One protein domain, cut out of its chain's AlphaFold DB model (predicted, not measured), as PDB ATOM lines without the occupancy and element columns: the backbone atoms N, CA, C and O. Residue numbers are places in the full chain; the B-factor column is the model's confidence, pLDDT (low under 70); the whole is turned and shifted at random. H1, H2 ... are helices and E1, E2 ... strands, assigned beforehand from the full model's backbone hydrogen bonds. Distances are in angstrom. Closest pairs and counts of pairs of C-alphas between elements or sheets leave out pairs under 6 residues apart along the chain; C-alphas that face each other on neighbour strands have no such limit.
ATOM      1  N   ASN A  69      -4.396 -14.343  10.075       90.75
ATOM      2  CA  ASN A  69      -3.655 -14.891  11.205       90.75
ATOM      3  C   ASN A  69      -3.750 -13.924  12.384       90.75
ATOM      4  O   ASN A  69      -3.421 -12.744  12.247       90.75
ATOM      5  N   LEU A  70      -4.185 -14.427  13.535       90.38
ATOM      6  CA  LEU A  70      -4.361 -13.619  14.736       90.38
ATOM      7  C   LEU A  70      -3.132 -13.726  15.645       90.38
ATOM      8  O   LEU A  70      -2.536 -14.800  15.743       90.38
ATOM      9  N   PRO A  71      -2.736 -12.628  16.310       89.50
ATOM     10  CA  PRO A  71      -1.536 -12.614  17.141       89.50
ATOM     11  C   PRO A  71      -1.699 -13.388  18.457       89.50
ATOM     12  O   PRO A  71      -0.696 -13.785  19.045       89.50
ATOM     13  N   ALA A  72      -2.933 -13.576  18.937       93.31
ATOM     14  CA  ALA A  72      -3.247 -14.286  20.171       93.31
ATOM     15  C   ALA A  72      -4.696 -14.803  20.159       93.31
ATOM     16  O   ALA A  72      -5.500 -14.437  19.303       93.31
ATOM     17  N   SER A  73      -5.031 -15.635  21.139       94.19
ATOM     18  CA  SER A  73      -6.411 -15.976  21.479       94.19
ATOM     19  C   SER A  73      -7.122 -14.769  22.090       94.19
ATOM     20  O   SER A  73      -6.513 -13.986  22.826       94.19
ATOM     21  N   GLY A  74      -8.415 -14.610  21.820       93.75
ATOM     22  CA  GLY A  74      -9.184 -13.490  22.352       93.75
ATOM     23  C   GLY A  74     -10.383 -13.090  21.507       93.75
ATOM     24  O   GLY A  74     -10.800 -13.796  20.588       93.75
ATOM     25  N   LYS A  75     -10.952 -11.937  21.859       95.56
ATOM     26  CA  LYS A  75     -12.070 -11.316  21.149       95.56
ATOM     27  C   LYS A  75     -11.558 -10.297  20.142       95.56
ATOM     28  O   LYS A  75     -10.707  -9.477  20.479       95.56
ATOM     29  N   TYR A  76     -12.119 -10.338  18.943       94.62
ATOM     30  CA  TYR A  76     -11.775  -9.460  17.837       94.62
ATOM     31  C   TYR A  76     -13.036  -8.865  17.225       94.62
ATOM     32  O   TYR A  76     -13.944  -9.608  16.855       94.62
ATOM     33  N   ASP A  77     -13.050  -7.547  17.054       94.81
ATOM     34  CA  ASP A  77     -14.031  -6.874  16.211       94.81
ATOM     35  C   ASP A  77     -13.523  -6.869  14.773       94.81
ATOM     36  O   ASP A  77     -12.518  -6.236  14.442       94.81
ATOM     37  N   VAL A  78     -14.216  -7.599  13.907       93.25
ATOM     38  CA  VAL A  78     -13.912  -7.657  12.481       93.25
ATOM     39  C   VAL A  78     -14.921  -6.795  11.749       93.25
ATOM     40  O   VAL A  78     -16.124  -7.025  11.843       93.25
ATOM     41  N   THR A  79     -14.427  -5.809  11.005       95.62
ATOM     42  CA  THR A  79     -15.246  -4.962  10.136       95.62
ATOM     43  C   THR A  79     -14.845  -5.189   8.689       95.62
ATOM     44  O   THR A  79     -13.660  -5.183   8.359       95.62
ATOM     45  N   VAL A  80     -15.842  -5.406   7.836       93.94
ATOM     46  CA  VAL A  80     -15.679  -5.552   6.390       93.94
ATOM     47  C   VAL A  80     -16.451  -4.430   5.715       93.94
ATOM     48  O   VAL A  80     -17.632  -4.228   5.999       93.94
ATOM     49  N   GLU A  81     -15.779  -3.715   4.818       95.31
ATOM     50  CA  GLU A  81     -16.315  -2.560   4.102       95.31
ATOM     51  C   GLU A  81     -16.253  -2.798   2.593       95.31
ATOM     52  O   GLU A  81     -15.221  -3.202   2.053       95.31
ATOM     53  N   LEU A  82     -17.354  -2.509   1.902       94.06
ATOM     54  CA  LEU A  82     -17.376  -2.374   0.452       94.06
ATOM     55  C   LEU A  82     -17.176  -0.901   0.105       94.06
ATOM     56  O   LEU A  82     -17.969  -0.042   0.493       94.06
ATOM     57  N   LEU A  83     -16.116  -0.628  -0.643       94.75
ATOM     58  CA  LEU A  83     -15.645   0.714  -0.949       94.75
ATOM     59  C   LEU A  83     -15.757   0.994  -2.450       94.75
ATOM     60  O   LEU A  83     -15.505   0.120  -3.276       94.75
ATOM     61  N   TYR A  84     -16.099   2.231  -2.802       93.06
ATOM     62  CA  TYR A  84     -16.182   2.707  -4.179       93.06
ATOM     63  C   TYR A  84     -15.202   3.848  -4.438       93.06
ATOM     64  O   TYR A  84     -15.075   4.783  -3.643       93.06
ATOM     65  N   GLN A  85     -14.559   3.803  -5.601       90.06
ATOM     66  CA  GLN A  85     -13.765   4.900  -6.140       90.06
ATOM     67  C   GLN A  85     -14.215   5.186  -7.568       90.06
ATOM     68  O   GLN A  85     -14.394   4.273  -8.371       90.06
ATOM     69  N   SER A  86     -14.370   6.468  -7.891       87.00
ATOM     70  CA  SER A  86     -14.789   6.916  -9.223       87.00
ATOM     71  C   SER A  86     -13.705   6.748 -10.287       87.00
ATOM     72  O   SER A  86     -14.011   6.736 -11.477       87.00
ATOM     73  N   ILE A  87     -12.443   6.626  -9.873       84.75
ATOM     74  CA  ILE A  87     -11.296   6.480 -10.761       84.75
ATOM     75  C   ILE A  87     -10.413   5.326 -10.296       84.75
ATOM     76  O   ILE A  87      -9.923   5.307  -9.168       84.75
ATOM     77  N   GLY A  88     -10.187   4.364 -11.188       81.38
ATOM     78  CA  GLY A  88      -9.241   3.283 -10.942       81.38
ATOM     79  C   GLY A  88      -7.801   3.797 -10.976       81.38
ATOM     80  O   GLY A  88      -7.444   4.630 -11.814       81.38
ATOM     81  N   TYR A  89      -6.945   3.249 -10.110       79.50
ATOM     82  CA  TYR A  89      -5.522   3.608 -10.033       79.50
ATOM     83  C   TYR A  89      -4.843   3.607 -11.410       79.50
ATOM     84  O   TYR A  89      -4.142   4.552 -11.776       79.50
ATOM     85  N   ARG A  90      -5.099   2.565 -12.209       78.06
ATOM     86  CA  ARG A  90      -4.478   2.398 -13.524       78.06
ATOM     87  C   ARG A  90      -4.901   3.465 -14.533       78.06
ATOM     88  O   ARG A  90      -4.082   3.869 -15.352       78.06
ATOM     89  N   TRP A  91      -6.134   3.962 -14.449       83.12
ATOM     90  CA  TRP A  91      -6.620   5.018 -15.339       83.12
ATOM     91  C   TRP A  91      -5.809   6.302 -15.148       83.12
ATOM     92  O   TRP A  91      -5.310   6.876 -16.113       83.12
ATOM     93  N   ALA A  92      -5.554   6.672 -13.890       82.62
ATOM     94  CA  ALA A  92      -4.661   7.778 -13.567       82.62
ATOM     95  C   ALA A  92      -3.205   7.507 -13.989       82.62
ATOM     96  O   ALA A  92      -2.513   8.423 -14.422       82.62
ATOM     97  N   GLN A  93      -2.713   6.266 -13.878       82.31
ATOM     98  CA  GLN A  93      -1.352   5.932 -14.319       82.31
ATOM     99  C   GLN A  93      -1.166   6.052 -15.831       82.31
ATOM    100  O   GLN A  93      -0.147   6.578 -16.270       82.31
ATOM    101  N   ASN A  94      -2.145   5.630 -16.627       80.06
ATOM    102  CA  ASN A  94      -2.032   5.669 -18.083       80.06
ATOM    103  C   ASN A  94      -1.922   7.102 -18.627       80.06
ATOM    104  O   ASN A  94      -1.247   7.316 -19.630       80.06
ATOM    105  N   LEU A  95      -2.498   8.092 -17.934       85.12
ATOM    106  CA  LEU A  95      -2.349   9.508 -18.286       85.12
ATOM    107  C   LEU A  95      -0.925  10.045 -18.102       85.12
ATOM    108  O   LEU A  95      -0.612  11.095 -18.641       85.12
ATOM    109  N   ARG A  96      -0.052   9.345 -17.365       86.50
ATOM    110  CA  ARG A  96       1.375   9.700 -17.244       86.50
ATOM    111  C   ARG A  96       2.208   9.215 -18.436       86.50
ATOM    112  O   ARG A  96       3.395   9.517 -18.507       86.50
ATOM    113  N   GLY A  97       1.615   8.407 -19.316       81.00
ATOM    114  CA  GLY A  97       2.272   7.828 -20.483       81.00
ATOM    115  C   GLY A  97       2.381   8.791 -21.666       81.00
ATOM    116  O   GLY A  97       1.987   9.951 -21.596       81.00
ATOM    117  N   PHE A  98       2.926   8.292 -22.777       72.88
ATOM    118  CA  PHE A  98       3.060   9.055 -24.017       72.88
ATOM    119  C   PHE A  98       1.798   8.930 -24.903       72.88
ATOM    120  O   PHE A  98       1.324   7.809 -25.099       72.88
ATOM    121  N   PRO A  99       1.296  10.027 -25.506       79.81
ATOM    122  CA  PRO A  99       1.759  11.402 -25.328       79.81
ATOM    123  C   PRO A  99       1.303  11.971 -23.981       79.81
ATOM    124  O   PRO A  99       0.139  11.845 -23.608       79.81
ATOM    125  N   PHE A 100       2.216  12.647 -23.285       87.81
ATOM    126  CA  PHE A 100       1.875  13.379 -22.071       87.81
ATOM    127  C   PHE A 100       1.438  14.792 -22.462       87.81
ATOM    128  O   PHE A 100       2.265  15.591 -22.904       87.81
ATOM    129  N   THR A 101       0.137  15.071 -22.392       92.19
ATOM    130  CA  THR A 101      -0.440  16.353 -22.826       92.19
ATOM    131  C   THR A 101      -0.630  17.322 -21.656       92.19
ATOM    132  O   THR A 101      -0.626  16.918 -20.492       92.19
ATOM    133  N   ALA A 102      -0.851  18.605 -21.959       95.38
ATOM    134  CA  ALA A 102      -1.135  19.624 -20.947       95.38
ATOM    135  C   ALA A 102      -2.432  19.331 -20.166       95.38
ATOM    136  O   ALA A 102      -2.536  19.628 -18.976       95.38
ATOM    137  N   GLU A 103      -3.424  18.713 -20.810       93.81
ATOM    138  CA  GLU A 103      -4.664  18.262 -20.173       93.81
ATOM    139  C   GLU A 103      -4.406  17.099 -19.214       93.81
ATOM    140  O   GLU A 103      -4.955  17.085 -18.113       93.81
ATOM    141  N   ALA A 104      -3.555  16.142 -19.604       91.75
ATOM    142  CA  ALA A 104      -3.164  15.036 -18.737       91.75
ATOM    143  C   ALA A 104      -2.419  15.546 -17.495       91.75
ATOM    144  O   ALA A 104      -2.729  15.128 -16.380       91.75
ATOM    145  N   GLU A 105      -1.496  16.495 -17.667       94.31
ATOM    146  CA  GLU A 105      -0.819  17.172 -16.558       94.31
ATOM    147  C   GLU A 105      -1.818  17.890 -15.640       94.31
ATOM    148  O   GLU A 105      -1.845  17.630 -14.436       94.31
ATOM    149  N   SER A 106      -2.703  18.711 -16.213       94.94
ATOM    150  CA  SER A 106      -3.722  19.457 -15.463       94.94
ATOM    151  C   SER A 106      -4.628  18.530 -14.649       94.94
ATOM    152  O   SER A 106      -4.866  18.761 -13.463       94.94
ATOM    153  N   PHE A 107      -5.102  17.443 -15.262       91.81
ATOM    154  CA  PHE A 107      -5.934  16.451 -14.592       91.81
ATOM    155  C   PHE A 107      -5.194  15.762 -13.441       91.81
ATOM    156  O   PHE A 107      -5.754  15.588 -12.360       91.81
ATOM    157  N   LEU A 108      -3.933  15.373 -13.645       91.44
ATOM    158  CA  LEU A 108      -3.140  14.716 -12.608       91.44
ATOM    159  C   LEU A 108      -2.837  15.645 -11.430       91.44
ATOM    160  O   LEU A 108      -2.796  15.166 -10.296       91.44
ATOM    161  N   GLU A 109      -2.658  16.945 -11.663       93.75
ATOM    162  CA  GLU A 109      -2.536  17.928 -10.582       93.75
ATOM    163  C   GLU A 109      -3.843  18.079  -9.797       93.75
ATOM    164  O   GLU A 109      -3.824  18.009  -8.568       93.75
ATOM    165  N   MET A 110      -4.993  18.173 -10.475       92.06
ATOM    166  CA  MET A 110      -6.302  18.162  -9.800       92.06
ATOM    167  C   MET A 110      -6.486  16.900  -8.951       92.06
ATOM    168  O   MET A 110      -6.943  16.956  -7.807       92.06
ATOM    169  N   LEU A 111      -6.092  15.754  -9.503       89.50
ATOM    170  CA  LEU A 111      -6.206  14.463  -8.850       89.50
ATOM    171  C   LEU A 111      -5.320  14.371  -7.593       89.50
ATOM    172  O   LEU A 111      -5.769  13.842  -6.583       89.50
ATOM    173  N   LYS A 112      -4.096  14.921  -7.616       89.12
ATOM    174  CA  LYS A 112      -3.202  14.984  -6.438       89.12
ATOM    175  C   LYS A 112      -3.784  15.814  -5.293       89.12
ATOM    176  O   LYS A 112      -3.534  15.497  -4.136       89.12
ATOM    177  N   GLN A 113      -4.528  16.873  -5.615       90.75
ATOM    178  CA  GLN A 113      -5.165  17.751  -4.626       90.75
ATOM    179  C   GLN A 113      -6.497  17.201  -4.102       90.75
ATOM    180  O   GLN A 113      -7.062  17.738  -3.151       90.75
ATOM    181  N   THR A 114      -7.011  16.134  -4.714       86.25
ATOM    182  CA  THR A 114      -8.261  15.499  -4.306       86.25
ATOM    183  C   THR A 114      -7.955  14.365  -3.324       86.25
ATOM    184  O   THR A 114      -7.198  13.455  -3.671       86.25
ATOM    185  N   PRO A 115      -8.536  14.362  -2.109       83.56
ATOM    186  CA  PRO A 115      -8.418  13.224  -1.208       83.56
ATOM    187  C   PRO A 115      -8.906  11.947  -1.896       83.56
ATOM    188  O   PRO A 115     -10.060  11.856  -2.308       83.56
ATOM    189  N   PHE A 116      -8.043  10.936  -1.990       78.69
ATOM    190  CA  PHE A 116      -8.370   9.622  -2.558       78.69
ATOM    191  C   PHE A 116      -9.187   8.739  -1.597       78.69
ATOM    192  O   PHE A 116      -9.065   7.513  -1.593       78.69
ATOM    193  N   THR A 117     -10.011   9.360  -0.756       87.69
ATOM    194  CA  THR A 117     -10.848   8.666   0.219       87.69
ATOM    195  C   THR A 117     -11.978   7.957  -0.526       87.69
ATOM    196  O   THR A 117     -12.789   8.630  -1.166       87.69
ATOM    197  N   PRO A 118     -12.046   6.617  -0.494       90.50
ATOM    198  CA  PRO A 118     -13.140   5.903  -1.129       90.50
ATOM    199  C   PRO A 118     -14.468   6.186  -0.417       90.50
ATOM    200  O   PRO A 118     -14.508   6.426   0.789       90.50
ATOM    201  N   ALA A 119     -15.563   6.117  -1.167       94.06
ATOM    202  CA  ALA A 119     -16.902   6.180  -0.602       94.06
ATOM    203  C   ALA A 119     -17.293   4.808  -0.038       94.06
ATOM    204  O   ALA A 119     -17.194   3.801  -0.739       94.06
ATOM    205  N   LEU A 120     -17.767   4.769   1.208       96.19
ATOM    206  CA  LEU A 120     -18.346   3.564   1.796       96.19
ATOM    207  C   LEU A 120     -19.698   3.262   1.138       96.19
ATOM    208  O   LEU A 120     -20.600   4.097   1.156       96.19
ATOM    209  N   ILE A 121     -19.834   2.066   0.569       95.44
ATOM    210  CA  ILE A 121     -21.075   1.571  -0.043       95.44
ATOM    211  C   ILE A 121     -21.860   0.703   0.938       95.44
ATOM    212  O   ILE A 121     -23.085   0.764   0.981       95.44
ATOM    213  N   GLY A 122     -21.159  -0.095   1.740       95.31
ATOM    214  CA  GLY A 122     -21.770  -0.964   2.735       95.31
ATOM    215  C   GLY A 122     -20.741  -1.483   3.724       95.31
ATOM    216  O   GLY A 122     -19.554  -1.547   3.413       95.31
ATOM    217  N   GLN A 123     -21.206  -1.852   4.913       97.06
ATOM    218  CA  GLN A 123     -20.361  -2.339   5.994       97.06
ATOM    219  C   GLN A 123     -21.083  -3.427   6.782       97.06
ATOM    220  O   GLN A 123     -22.295  -3.357   6.993       97.06
ATOM    221  N   VAL A 124     -20.316  -4.396   7.272       96.19
ATOM    222  CA  VAL A 124     -20.738  -5.320   8.323       96.19
ATOM    223  C   VAL A 124     -19.642  -5.414   9.380       96.19
ATOM    224  O   VAL A 124     -18.456  -5.413   9.053       96.19
ATOM    225  N   SER A 125     -20.041  -5.503  10.646       96.62
ATOM    226  CA  SER A 125     -19.131  -5.713  11.771       96.62
ATOM    227  C   SER A 125     -19.585  -6.929  12.573       96.62
ATOM    228  O   SER A 125     -20.784  -7.119  12.783       96.62
ATOM    229  N   LEU A 126     -18.634  -7.751  13.008       94.38
ATOM    230  CA  LEU A 126     -18.887  -8.930  13.829       94.38
ATOM    231  C   LEU A 126     -17.828  -9.084  14.926       94.38
ATOM    232  O   LEU A 126     -16.644  -8.851  14.690       94.38
ATOM    233  N   GLU A 127     -18.255  -9.530  16.106       94.56
ATOM    234  CA  GLU A 127     -17.343  -9.966  17.165       94.56
ATOM    235  C   GLU A 127     -17.015 -11.449  16.944       94.56
ATOM    236  O   GLU A 127     -17.909 -12.295  16.850       94.56
ATOM    237  N   VAL A 128     -15.728 -11.780  16.876       91.56
ATOM    238  CA  VAL A 128     -15.235 -13.155  16.769       91.56
ATOM    239  C   VAL A 128     -14.423 -13.473  18.013       91.56
ATOM    240  O   VAL A 128     -13.466 -12.776  18.340       91.56
ATOM    241  N   SER A 129     -14.785 -14.554  18.701       91.19
ATOM    242  CA  SER A 129     -13.981 -15.110  19.792       91.19
ATOM    243  C   SER A 129     -13.148 -16.269  19.258       91.19
ATOM    244  O   SER A 129     -13.705 -17.217  18.705       91.19
ATOM    245  N   GLN A 130     -11.829 -16.188  19.410       88.50
ATOM    246  CA  GLN A 130     -10.899 -17.247  19.028       88.50
ATOM    247  C   GLN A 130     -10.262 -17.849  20.287       88.50
ATOM    248  O   GLN A 130      -9.807 -17.082  21.142       88.50
ATOM    249  N   PRO A 131     -10.313 -19.186  20.430       74.69
ATOM    250  CA  PRO A 131      -9.871 -19.898  21.625       74.69
ATOM    251  C   PRO A 131      -8.368 -19.786  21.864       74.69
ATOM    252  O   PRO A 131      -7.607 -19.564  20.895       74.69
TER     253      PRO A 131
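This is residues 69 to 131 of the 131 residues of an uncharacterized protein of bacterium (UniProt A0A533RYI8). What shape does the model show? It is a long, narrow ribbon of two antiparallel strands, E1 and E2, side by side, with a small head of two helices, H1 and H2, at one end. The chain runs along E1 into the head and comes back along E2. How large and of what make-up is it? The 63 printed residues hold two named strands and two named helices in the order E1, H1, H2, E2, a mixed class with sheet order E1 - E2. The whole is extended, a rod of 58 by 23 by 16 A, with a radius of gyration of the C-alphas of 19.3 A.

Where does the first half lie? E1 is residues 74 to 84, 31.9 A long, from C-alpha 74 at (-9.184, -13.490, 22.352). H1 is residues 89 to 94. Where does the second half lie? H2 is residues 102 to 113, 16.9 A long. E2 is residues 119 to 130, 31.1 A long, ending with C-alpha 130 at (-10.899, -17.247, 19.028).

How do the strands pair? E1 and E2 are antiparallel at 164 degrees; N 74 and O 130 are 2.9 A apart and N 84 and O 119 are 2.8 A apart, both within hydrogen-bond range. E2 bends by 62 degrees at residue 122. How do the helices stand? H1 and H2 are close but not clearly touching, the closest C-alphas being those of Ala 92 and Leu 108, 7.2 A apart. They run opposite ways at a shallow tilt of 24 degrees. In both, every O i to N i+4 pair is within hydrogen-bond range. What stays apart? E1 and H2 are apart, and so are H1 and E2.

What makes the greatest span? The C-alphas farthest apart are those of Ala 102 and Pro 131, 58.7 A. Residues 97 to 102, of which 102 belongs to H2, stand free. Are there cuts, long links or weak places? The printed part has no cut and no long link, and no printed residue is under 70 in pLDDT.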